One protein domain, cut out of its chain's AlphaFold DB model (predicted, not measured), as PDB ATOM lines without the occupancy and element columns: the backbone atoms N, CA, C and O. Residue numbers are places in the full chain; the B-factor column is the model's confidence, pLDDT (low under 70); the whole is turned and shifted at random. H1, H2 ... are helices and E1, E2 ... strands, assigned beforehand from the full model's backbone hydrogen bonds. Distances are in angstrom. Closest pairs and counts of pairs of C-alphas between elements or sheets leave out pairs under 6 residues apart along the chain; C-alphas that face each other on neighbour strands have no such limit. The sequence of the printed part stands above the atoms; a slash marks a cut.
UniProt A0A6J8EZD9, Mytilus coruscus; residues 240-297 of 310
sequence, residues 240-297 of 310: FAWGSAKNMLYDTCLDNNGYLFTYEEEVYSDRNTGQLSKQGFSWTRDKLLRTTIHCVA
ATOM      1  N   PHE A 240      -8.441  30.922  39.758       96.38
ATOM      2  CA  PHE A 240      -8.972  31.107  41.112       96.38
ATOM      3  C   PHE A 240     -10.395  30.555  41.222       96.38
ATOM      4  O   PHE A 240     -10.737  29.915  42.211       96.38
ATOM      5  N   ALA A 241     -11.210  30.796  40.194       94.31
ATOM      6  CA  ALA A 241     -12.584  30.329  40.088       94.31
ATOM      7  C   ALA A 241     -12.996  30.205  38.615       94.31
ATOM      8  O   ALA A 241     -12.435  30.874  37.743       94.31
ATOM      9  N   TRP A 242     -13.991  29.367  38.343       93.88
ATOM     10  CA  TRP A 242     -14.601  29.219  37.025       93.88
ATOM     11  C   TRP A 242     -16.073  28.824  37.154       93.88
ATOM     12  O   TRP A 242     -16.501  28.357  38.211       93.88
ATOM     13  N   GLY A 243     -16.837  29.016  36.083       92.25
ATOM     14  CA  GLY A 243     -18.280  28.782  36.044       92.25
ATOM     15  C   GLY A 243     -19.018  30.064  35.681       92.25
ATOM     16  O   GLY A 243     -18.532  30.833  34.854       92.25
ATOM     17  N   SER A 244     -20.173  30.307  36.296       92.12
ATOM     18  CA  SER A 244     -20.994  31.485  35.997       92.12
ATOM     19  C   SER A 244     -20.800  32.612  37.003       92.12
ATOM     20  O   SER A 244     -20.818  32.399  38.216       92.12
ATOM     21  N   ALA A 245     -20.646  33.835  36.491       92.56
ATOM     22  CA  ALA A 245     -20.583  35.047  37.301       92.56
ATOM     23  C   ALA A 245     -22.008  35.538  37.596       92.56
ATOM     24  O   ALA A 245     -22.617  36.243  36.790       92.56
ATOM     25  N   LYS A 246     -22.554  35.114  38.739       92.81
ATOM     26  CA  LYS A 246     -23.948  35.349  39.124       92.81
ATOM     27  C   LYS A 246     -24.139  36.673  39.867       92.81
ATOM     28  O   LYS A 246     -23.479  36.940  40.869       92.81
ATOM     29  N   ASN A 247     -25.122  37.455  39.436       92.56
ATOM     30  CA  ASN A 247     -25.704  38.533  40.219       92.56
ATOM     31  C   ASN A 247     -26.692  37.951  41.246       92.56
ATOM     32  O   ASN A 247     -27.752  37.429  40.895       92.56
ATOM     33  N   MET A 248     -26.340  38.057  42.528       89.88
ATOM     34  CA  MET A 248     -27.100  37.452  43.628       89.88
ATOM     35  C   MET A 248     -28.445  38.134  43.911       89.88
ATOM     36  O   MET A 248     -29.317  37.498  44.494       89.88
ATOM     37  N   LEU A 249     -28.626  39.395  43.505       93.62
ATOM     38  CA  LEU A 249     -29.861  40.149  43.751       93.62
ATOM     39  C   LEU A 249     -30.950  39.832  42.722       93.62
ATOM     40  O   LEU A 249     -32.125  39.802  43.069       93.62
ATOM     41  N   TYR A 250     -30.559  39.599  41.467       90.12
ATOM     42  CA  TYR A 250     -31.494  39.489  40.340       90.12
ATOM     43  C   TYR A 250     -31.568  38.087  39.716       90.12
ATOM     44  O   TYR A 250     -32.235  37.922  38.702       90.12
ATOM     45  N   ASP A 251     -30.872  37.094  40.282       89.50
ATOM     46  CA  ASP A 251     -30.766  35.725  39.737       89.50
ATOM     47  C   ASP A 251     -30.351  35.676  38.250       89.50
ATOM     48  O   ASP A 251     -30.751  34.811  37.467       89.50
ATOM     49  N   THR A 252     -29.514  36.631  37.853       95.12
ATOM     50  CA  THR A 252     -28.954  36.746  36.503       95.12
ATOM     51  C   THR A 252     -27.472  36.391  36.508       95.12
ATOM     52  O   THR A 252     -26.829  36.387  37.556       95.12
ATOM     53  N   CYS A 253     -26.918  36.042  35.354       94.69
ATOM     54  CA  CYS A 253     -25.500  35.768  35.156       94.69
ATOM     55  C   CYS A 253     -24.939  36.655  34.052       94.69
ATOM     56  O   CYS A 253     -25.659  37.037  33.130       94.69
ATOM     57  N   LEU A 254     -23.643  36.949  34.148       92.75
ATOM     58  CA  LEU A 254     -22.889  37.482  33.023       92.75
ATOM     59  C   LEU A 254     -22.994  36.500  31.848       92.75
ATOM     60  O   LEU A 254     -22.824  35.295  32.038       92.75
ATOM     61  N   ASP A 255     -23.274  37.023  30.664       91.75
ATOM     62  CA  ASP A 255     -23.539  36.269  29.445       91.75
ATOM     63  C   ASP A 255     -22.797  36.918  28.268       91.75
ATOM     64  O   ASP A 255     -22.712  38.146  28.172       91.75
ATOM     65  N   ASN A 256     -22.223  36.087  27.397       86.69
ATOM     66  CA  ASN A 256     -21.502  36.500  26.195       86.69
ATOM     67  C   ASN A 256     -22.343  36.354  24.907       86.69
ATOM     68  O   ASN A 256     -21.774  36.347  23.825       86.69
ATOM     69  N   ASN A 257     -23.661  36.147  24.991       83.81
ATOM     70  CA  ASN A 257     -24.590  35.840  23.890       83.81
ATOM     71  C   ASN A 257     -24.294  34.568  23.072       83.81
ATOM     72  O   ASN A 257     -24.876  34.353  22.008       83.81
ATOM     73  N   GLY A 258     -23.371  33.716  23.511       77.31
ATOM     74  CA  GLY A 258     -22.811  32.655  22.673       77.31
ATOM     75  C   GLY A 258     -21.819  33.165  21.623       77.31
ATOM     76  O   GLY A 258     -21.553  32.459  20.648       77.31
ATOM     77  N   TYR A 259     -21.261  34.365  21.804       70.88
ATOM     78  CA  TYR A 259     -20.150  34.866  21.002       70.88
ATOM     79  C   TYR A 259     -18.890  34.056  21.314       70.88
ATOM     80  O   TYR A 259     -18.151  34.298  22.268       70.88
ATOM     81  N   LEU A 260     -18.673  33.023  20.504       61.50
ATOM     82  CA  LEU A 260     -17.543  32.113  20.658       61.50
ATOM     83  C   LEU A 260     -16.279  32.632  19.958       61.50
ATOM     84  O   LEU A 260     -15.184  32.390  20.462       61.50
ATOM     85  N   PHE A 261     -16.436  33.334  18.823       61.00
ATOM     86  CA  PHE A 261     -15.341  33.695  17.901       61.00
ATOM     87  C   PHE A 261     -15.567  34.987  17.090       61.00
ATOM     88  O   PHE A 261     -14.872  35.214  16.099       61.00
ATOM     89  N   THR A 262     -16.571  35.796  17.432       55.41
ATOM     90  CA  THR A 262     -16.894  37.034  16.700       55.41
ATOM     91  C   THR A 262     -16.023  38.209  17.157       55.41
ATOM     92  O   THR A 262     -15.142  38.054  18.001       55.41
ATOM     93  N   TYR A 263     -16.229  39.379  16.547       60.09
ATOM     94  CA  TYR A 263     -15.598  40.641  16.946       60.09
ATOM     95  C   TYR A 263     -15.852  40.970  18.430       60.09
ATOM     96  O   TYR A 263     -16.641  40.309  19.099       60.09
ATOM     97  N   GLU A 264     -15.154  41.982  18.944       64.50
ATOM     98  CA  GLU A 264     -15.375  42.539  20.282       64.50
ATOM     99  C   GLU A 264     -16.859  42.900  20.474       64.50
ATOM    100  O   GLU A 264     -17.390  43.759  19.771       64.50
ATOM    101  N   GLU A 265     -17.533  42.234  21.411       77.38
ATOM    102  CA  GLU A 265     -18.962  42.429  21.691       77.38
ATOM    103  C   GLU A 265     -19.188  42.900  23.132       77.38
ATOM    104  O   GLU A 265     -18.253  43.029  23.906       77.38
ATOM    105  N   GLU A 266     -20.412  43.219  23.536       79.38
ATOM    106  CA  GLU A 266     -20.705  43.518  24.947       79.38
ATOM    107  C   GLU A 266     -21.071  42.234  25.700       79.38
ATOM    108  O   GLU A 266     -21.853  41.417  25.211       79.38
ATOM    109  N   VAL A 267     -20.549  42.063  26.919       86.19
ATOM    110  CA  VAL A 267     -21.143  41.125  27.883       86.19
ATOM    111  C   VAL A 267     -22.306  41.805  28.582       86.19
ATOM    112  O   VAL A 267     -22.249  42.991  28.911       86.19
ATOM    113  N   TYR A 268     -23.360  41.052  28.854       89.19
ATOM    114  CA  TYR A 268     -24.545  41.573  29.524       89.19
ATOM    115  C   TYR A 268     -25.018  40.622  30.616       89.19
ATOM    116  O   TYR A 268     -24.466  39.546  30.826       89.19
ATOM    117  N   SER A 269     -26.017  41.064  31.369       91.56
ATOM    118  CA  SER A 269     -26.649  40.267  32.412       91.56
ATOM    119  C   SER A 269     -27.889  39.594  31.831       91.56
ATOM    120  O   SER A 269     -28.788  40.295  31.371       91.56
ATOM    121  N   ASP A 270     -27.960  38.265  31.875       93.81
ATOM    122  CA  ASP A 270     -29.108  37.478  31.398       93.81
ATOM    123  C   ASP A 270     -29.592  36.497  32.473       93.81
ATOM    124  O   ASP A 270     -28.926  36.277  33.484       93.81
ATOM    125  N   ARG A 271     -30.761  35.885  32.281       93.06
ATOM    126  CA  ARG A 271     -31.282  34.827  33.145       93.06
ATOM    127  C   ARG A 271     -30.234  33.730  33.316       93.06
ATOM    128  O   ARG A 271     -29.665  33.245  32.343       93.06
ATOM    129  N   ASN A 272     -30.023  33.289  34.551       90.44
ATOM    130  CA  ASN A 272     -29.106  32.193  34.833       90.44
ATOM    131  C   ASN A 272     -29.571  30.890  34.150       90.44
ATOM    132  O   ASN A 272     -30.633  30.350  34.472       90.44
ATOM    133  N   THR A 273     -28.780  30.397  33.197       88.38
ATOM    134  CA  THR A 273     -29.027  29.141  32.470       88.38
ATOM    135  C   THR A 273     -28.057  28.031  32.862       88.38
ATOM    136  O   THR A 273     -28.339  26.864  32.589       88.38
ATOM    137  N   GLY A 274     -26.920  28.378  33.473       82.94
ATOM    138  CA  GLY A 274     -25.847  27.443  33.811       82.94
ATOM    139  C   GLY A 274     -25.096  26.861  32.607       82.94
ATOM    140  O   GLY A 274     -24.298  25.951  32.796       82.94
ATOM    141  N   GLN A 275     -25.340  27.356  31.387       85.88
ATOM    142  CA  GLN A 275     -24.658  26.892  30.176       85.88
ATOM    143  C   GLN A 275     -23.294  27.578  30.053       85.88
ATOM    144  O   GLN A 275     -23.228  28.785  29.812       85.88
ATOM    145  N   LEU A 276     -22.197  26.825  30.169       86.25
ATOM    146  CA  LEU A 276     -20.831  27.357  30.048       86.25
ATOM    147  C   LEU A 276     -20.543  27.963  28.672       86.25
ATOM    148  O   LEU A 276     -19.728  28.879  28.562       86.25
ATOM    149  N   SER A 277     -21.224  27.486  27.632       80.44
ATOM    150  CA  SER A 277     -21.144  28.063  26.285       80.44
ATOM    151  C   SER A 277     -21.416  29.572  26.231       80.44
ATOM    152  O   SER A 277     -20.798  30.272  25.430       80.44
ATOM    153  N   LYS A 278     -22.314  30.062  27.096       86.38
ATOM    154  CA  LYS A 278     -22.761  31.461  27.136       86.38
ATOM    155  C   LYS A 278     -22.352  32.198  28.405       86.38
ATOM    156  O   LYS A 278     -21.942  33.353  28.383       86.38
ATOM    157  N   GLN A 279     -22.458  31.495  29.525       91.25
ATOM    158  CA  GLN A 279     -22.298  32.026  30.875       91.25
ATOM    159  C   GLN A 279     -21.085  31.414  31.575       91.25
ATOM    160  O   GLN A 279     -20.993  31.449  32.800       91.25
ATOM    161  N   GLY A 280     -20.172  30.799  30.818       91.00
ATOM    162  CA  GLY A 280     -18.933  30.228  31.327       91.00
ATOM    163  C   GLY A 280     -17.801  31.241  31.278       91.00
ATOM    164  O   GLY A 280     -17.413  31.722  30.208       91.00
ATOM    165  N   PHE A 281     -17.232  31.511  32.446       93.00
ATOM    166  CA  PHE A 281     -16.094  32.396  32.626       93.00
ATOM    167  C   PHE A 281     -15.029  31.747  33.508       93.00
ATOM    168  O   PHE A 281     -15.314  30.913  34.370       93.00
ATOM    169  N   SER A 282     -13.789  32.173  33.299       94.38
ATOM    170  CA  SER A 282     -12.609  31.736  34.039       94.38
ATOM    171  C   SER A 282     -11.904  32.943  34.630       94.38
ATOM    172  O   SER A 282     -11.395  33.782  33.887       94.38
ATOM    173  N   TRP A 283     -11.833  33.025  35.957       95.06
ATOM    174  CA  TRP A 283     -11.000  34.011  36.635       95.06
ATOM    175  C   TRP A 283      -9.597  33.437  36.826       95.06
ATOM    176  O   TRP A 283      -9.333  32.644  37.730       95.06
ATOM    177  N   THR A 284      -8.707  33.791  35.907       93.44
ATOM    178  CA  THR A 284      -7.361  33.213  35.796       93.44
ATOM    179  C   THR A 284      -6.391  33.745  36.850       93.44
ATOM    180  O   THR A 284      -6.579  34.838  37.388       93.44
ATOM    181  N   ARG A 285      -5.308  32.995  37.116       93.25
ATOM    182  CA  ARG A 285      -4.247  33.428  38.046       93.25
ATOM    183  C   ARG A 285      -3.525  34.708  37.625       93.25
ATOM    184  O   ARG A 285      -3.079  35.455  38.491       93.25
ATOM    185  N   ASP A 286      -3.528  35.015  36.331       91.62
ATOM    186  CA  ASP A 286      -3.001  36.267  35.773       91.62
ATOM    187  C   ASP A 286      -3.998  37.436  35.897       91.62
ATOM    188  O   ASP A 286      -3.815  38.492  35.299       91.62
ATOM    189  N   LYS A 287      -5.060  37.260  36.700       91.50
ATOM    190  CA  LYS A 287      -6.108  38.248  37.000       91.50
ATOM    191  C   LYS A 287      -6.951  38.662  35.788       91.50
ATOM    192  O   LYS A 287      -7.577  39.717  35.813       91.50
ATOM    193  N   LEU A 288      -7.027  37.813  34.764       91.75
ATOM    194  CA  LEU A 288      -7.916  37.998  33.616       91.75
ATOM    195  C   LEU A 288      -9.225  37.236  33.836       91.75
ATOM    196  O   LEU A 288      -9.192  36.072  34.248       91.75
ATOM    197  N   LEU A 289     -10.356  37.862  33.513       92.19
ATOM    198  CA  LEU A 289     -11.641  37.182  33.363       92.19
ATOM    199  C   LEU A 289     -11.779  36.762  31.897       92.19
ATOM    200  O   LEU A 289     -11.804  37.614  31.018       92.19
ATOM    201  N   ARG A 290     -11.809  35.460  31.615       90.31
ATOM    202  CA  ARG A 290     -11.796  34.919  30.246       90.31
ATOM    203  C   ARG A 290     -13.085  34.194  29.919       90.31
ATOM    204  O   ARG A 290     -13.653  33.535  30.785       90.31
ATOM    205  N   THR A 291     -13.484  34.258  28.658       86.38
ATOM    206  CA  THR A 291     -14.527  33.413  28.072       86.38
ATOM    207  C   THR A 291     -14.076  33.032  26.670       86.38
ATOM    208  O   THR A 291     -13.512  33.866  25.970       86.38
ATOM    209  N   THR A 292     -14.246  31.767  26.284       78.31
ATOM    210  CA  THR A 292     -13.908  31.273  24.936       78.31
ATOM    211  C   THR A 292     -12.460  31.612  24.528       78.31
ATOM    212  O   THR A 292     -11.531  31.135  25.174       78.31
ATOM    213  N   ILE A 293     -12.222  32.408  23.483       76.12
ATOM    214  CA  ILE A 293     -10.885  32.924  23.130       76.12
ATOM    215  C   ILE A 293     -10.645  34.366  23.605       76.12
ATOM    216  O   ILE A 293      -9.526  34.862  23.481       76.12
ATOM    217  N   HIS A 294     -11.661  35.015  24.172       80.75
ATOM    218  CA  HIS A 294     -11.656  36.427  24.544       80.75
ATOM    219  C   HIS A 294     -11.330  36.645  26.030       80.75
ATOM    220  O   HIS A 294     -11.414  35.744  26.878       80.75
ATOM    221  N   CYS A 295     -10.944  37.878  26.354       86.50
ATOM    222  CA  CYS A 295     -10.870  38.372  27.724       86.50
ATOM    223  C   CYS A 295     -11.963  39.423  27.930       86.50
ATOM    224  O   CYS A 295     -12.362  40.111  27.002       86.50
ATOM    225  N   VAL A 296     -12.460  39.549  29.155       86.25
ATOM    226  CA  VAL A 296     -13.325  40.660  29.538       86.25
ATOM    227  C   VAL A 296     -12.423  41.818  29.933       86.25
ATOM    228  O   VAL A 296     -11.722  41.750  30.946       86.25
ATOM    229  N   ALA A 297     -12.436  42.871  29.125       83.44
ATOM    230  CA  ALA A 297     -11.744  44.118  29.402       83.44
ATOM    231  C   ALA A 297     -12.734  45.205  29.828       83.44
ATOM    232  O   ALA A 297     -13.885  45.235  29.398       83.44
TER     233      ALA A 297
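This is residues 240 to 297 of the 310 residues of a protein of Mytilus coruscus (UniProt A0A6J8EZD9). A small twisted sheet of four short strands, E1, E4, E5 and E6, makes one side of the domain, and a two-strand hairpin of E2 and E3, whose strands are joined by a long loop of residues 256 to 267, makes the other. The one short helix, H1, sits where the two parts come together, by the last residues of E1 and E2. The printed part has 58 residues, with six named strands and one named helix in the order E1 E2 E3 H1 E4 E5 E6; the larger sheet has the order E1 E4 E5 E6 and, like the pair E2 E3, is antiparallel. The class is mostly strand, though under half of the residues, 26 of 58, are in named elements. The whole is compact, with a radius of gyration of the C-alphas of 10.8 A and spans of 27 by 26 by 17 A.

E1, residues 240 to 243, begins with C-alpha 240 at (-8.972, 31.107, 41.112) and is 10.9 A long. E2, residues 252 to 255, is 8.9 A long, and E3, residues 268 to 271, is 10.2 A long. H1, residues 276 to 279, begins with C-alpha 276 at (-20.831, 27.357, 30.048) and measures 5.0 A. E4, residues 281 to 284, is 9.3 A long; E5, residues 289 to 291, is 7.1 A; E6, residues 294 to 296, is 6.8 A and ends with C-alpha 296 at (-13.325, 40.660, 29.538).

In the larger sheet E1 and E6 are the edge strands, and from edge to edge the strands' lines turn by 72 degrees. E1 and E4 are antiparallel at 171 degrees, with N 240 and O 283 2.8 A apart, within hydrogen-bond range. E4, E5 and E6 form a meander, each strand the antiparallel neighbour of the one before; E4 and E5 are a hairpin, with N 282 and O 290 at 2.9 A, and so are E5 and E6, with N 294 and O 291 at 2.8 A. H1 is on this sheet but only grazes it; the closest C-alphas of E1 and H1 are those of Gly 243 and Leu 276, 6.7 A apart. The closest C-alphas of E2 and H1 are those of Asp 255 and Gln 279, 4.6 A apart. H1 is too short for any O i to N i+4 pair. E2 and E3 are a hairpin at 132 degrees, with N 253 and O 270 at 2.8 A. Residues 246 to 247 pair antiparallel with residues 252 to 253 of E2. E2 and E4 are only just apart, their closest C-alphas 8.5 A from each other.

The two C-alphas farthest apart, those of Leu 249 and Tyr 263, are 30.4 A from each other. The printed part has no cut. The link from E2 to E3 is long, with 12 residues; that from E1 to E2, with 8, is short. The mean pLDDT of the printed part is 86.3, and residues 260 to 264 are under 70.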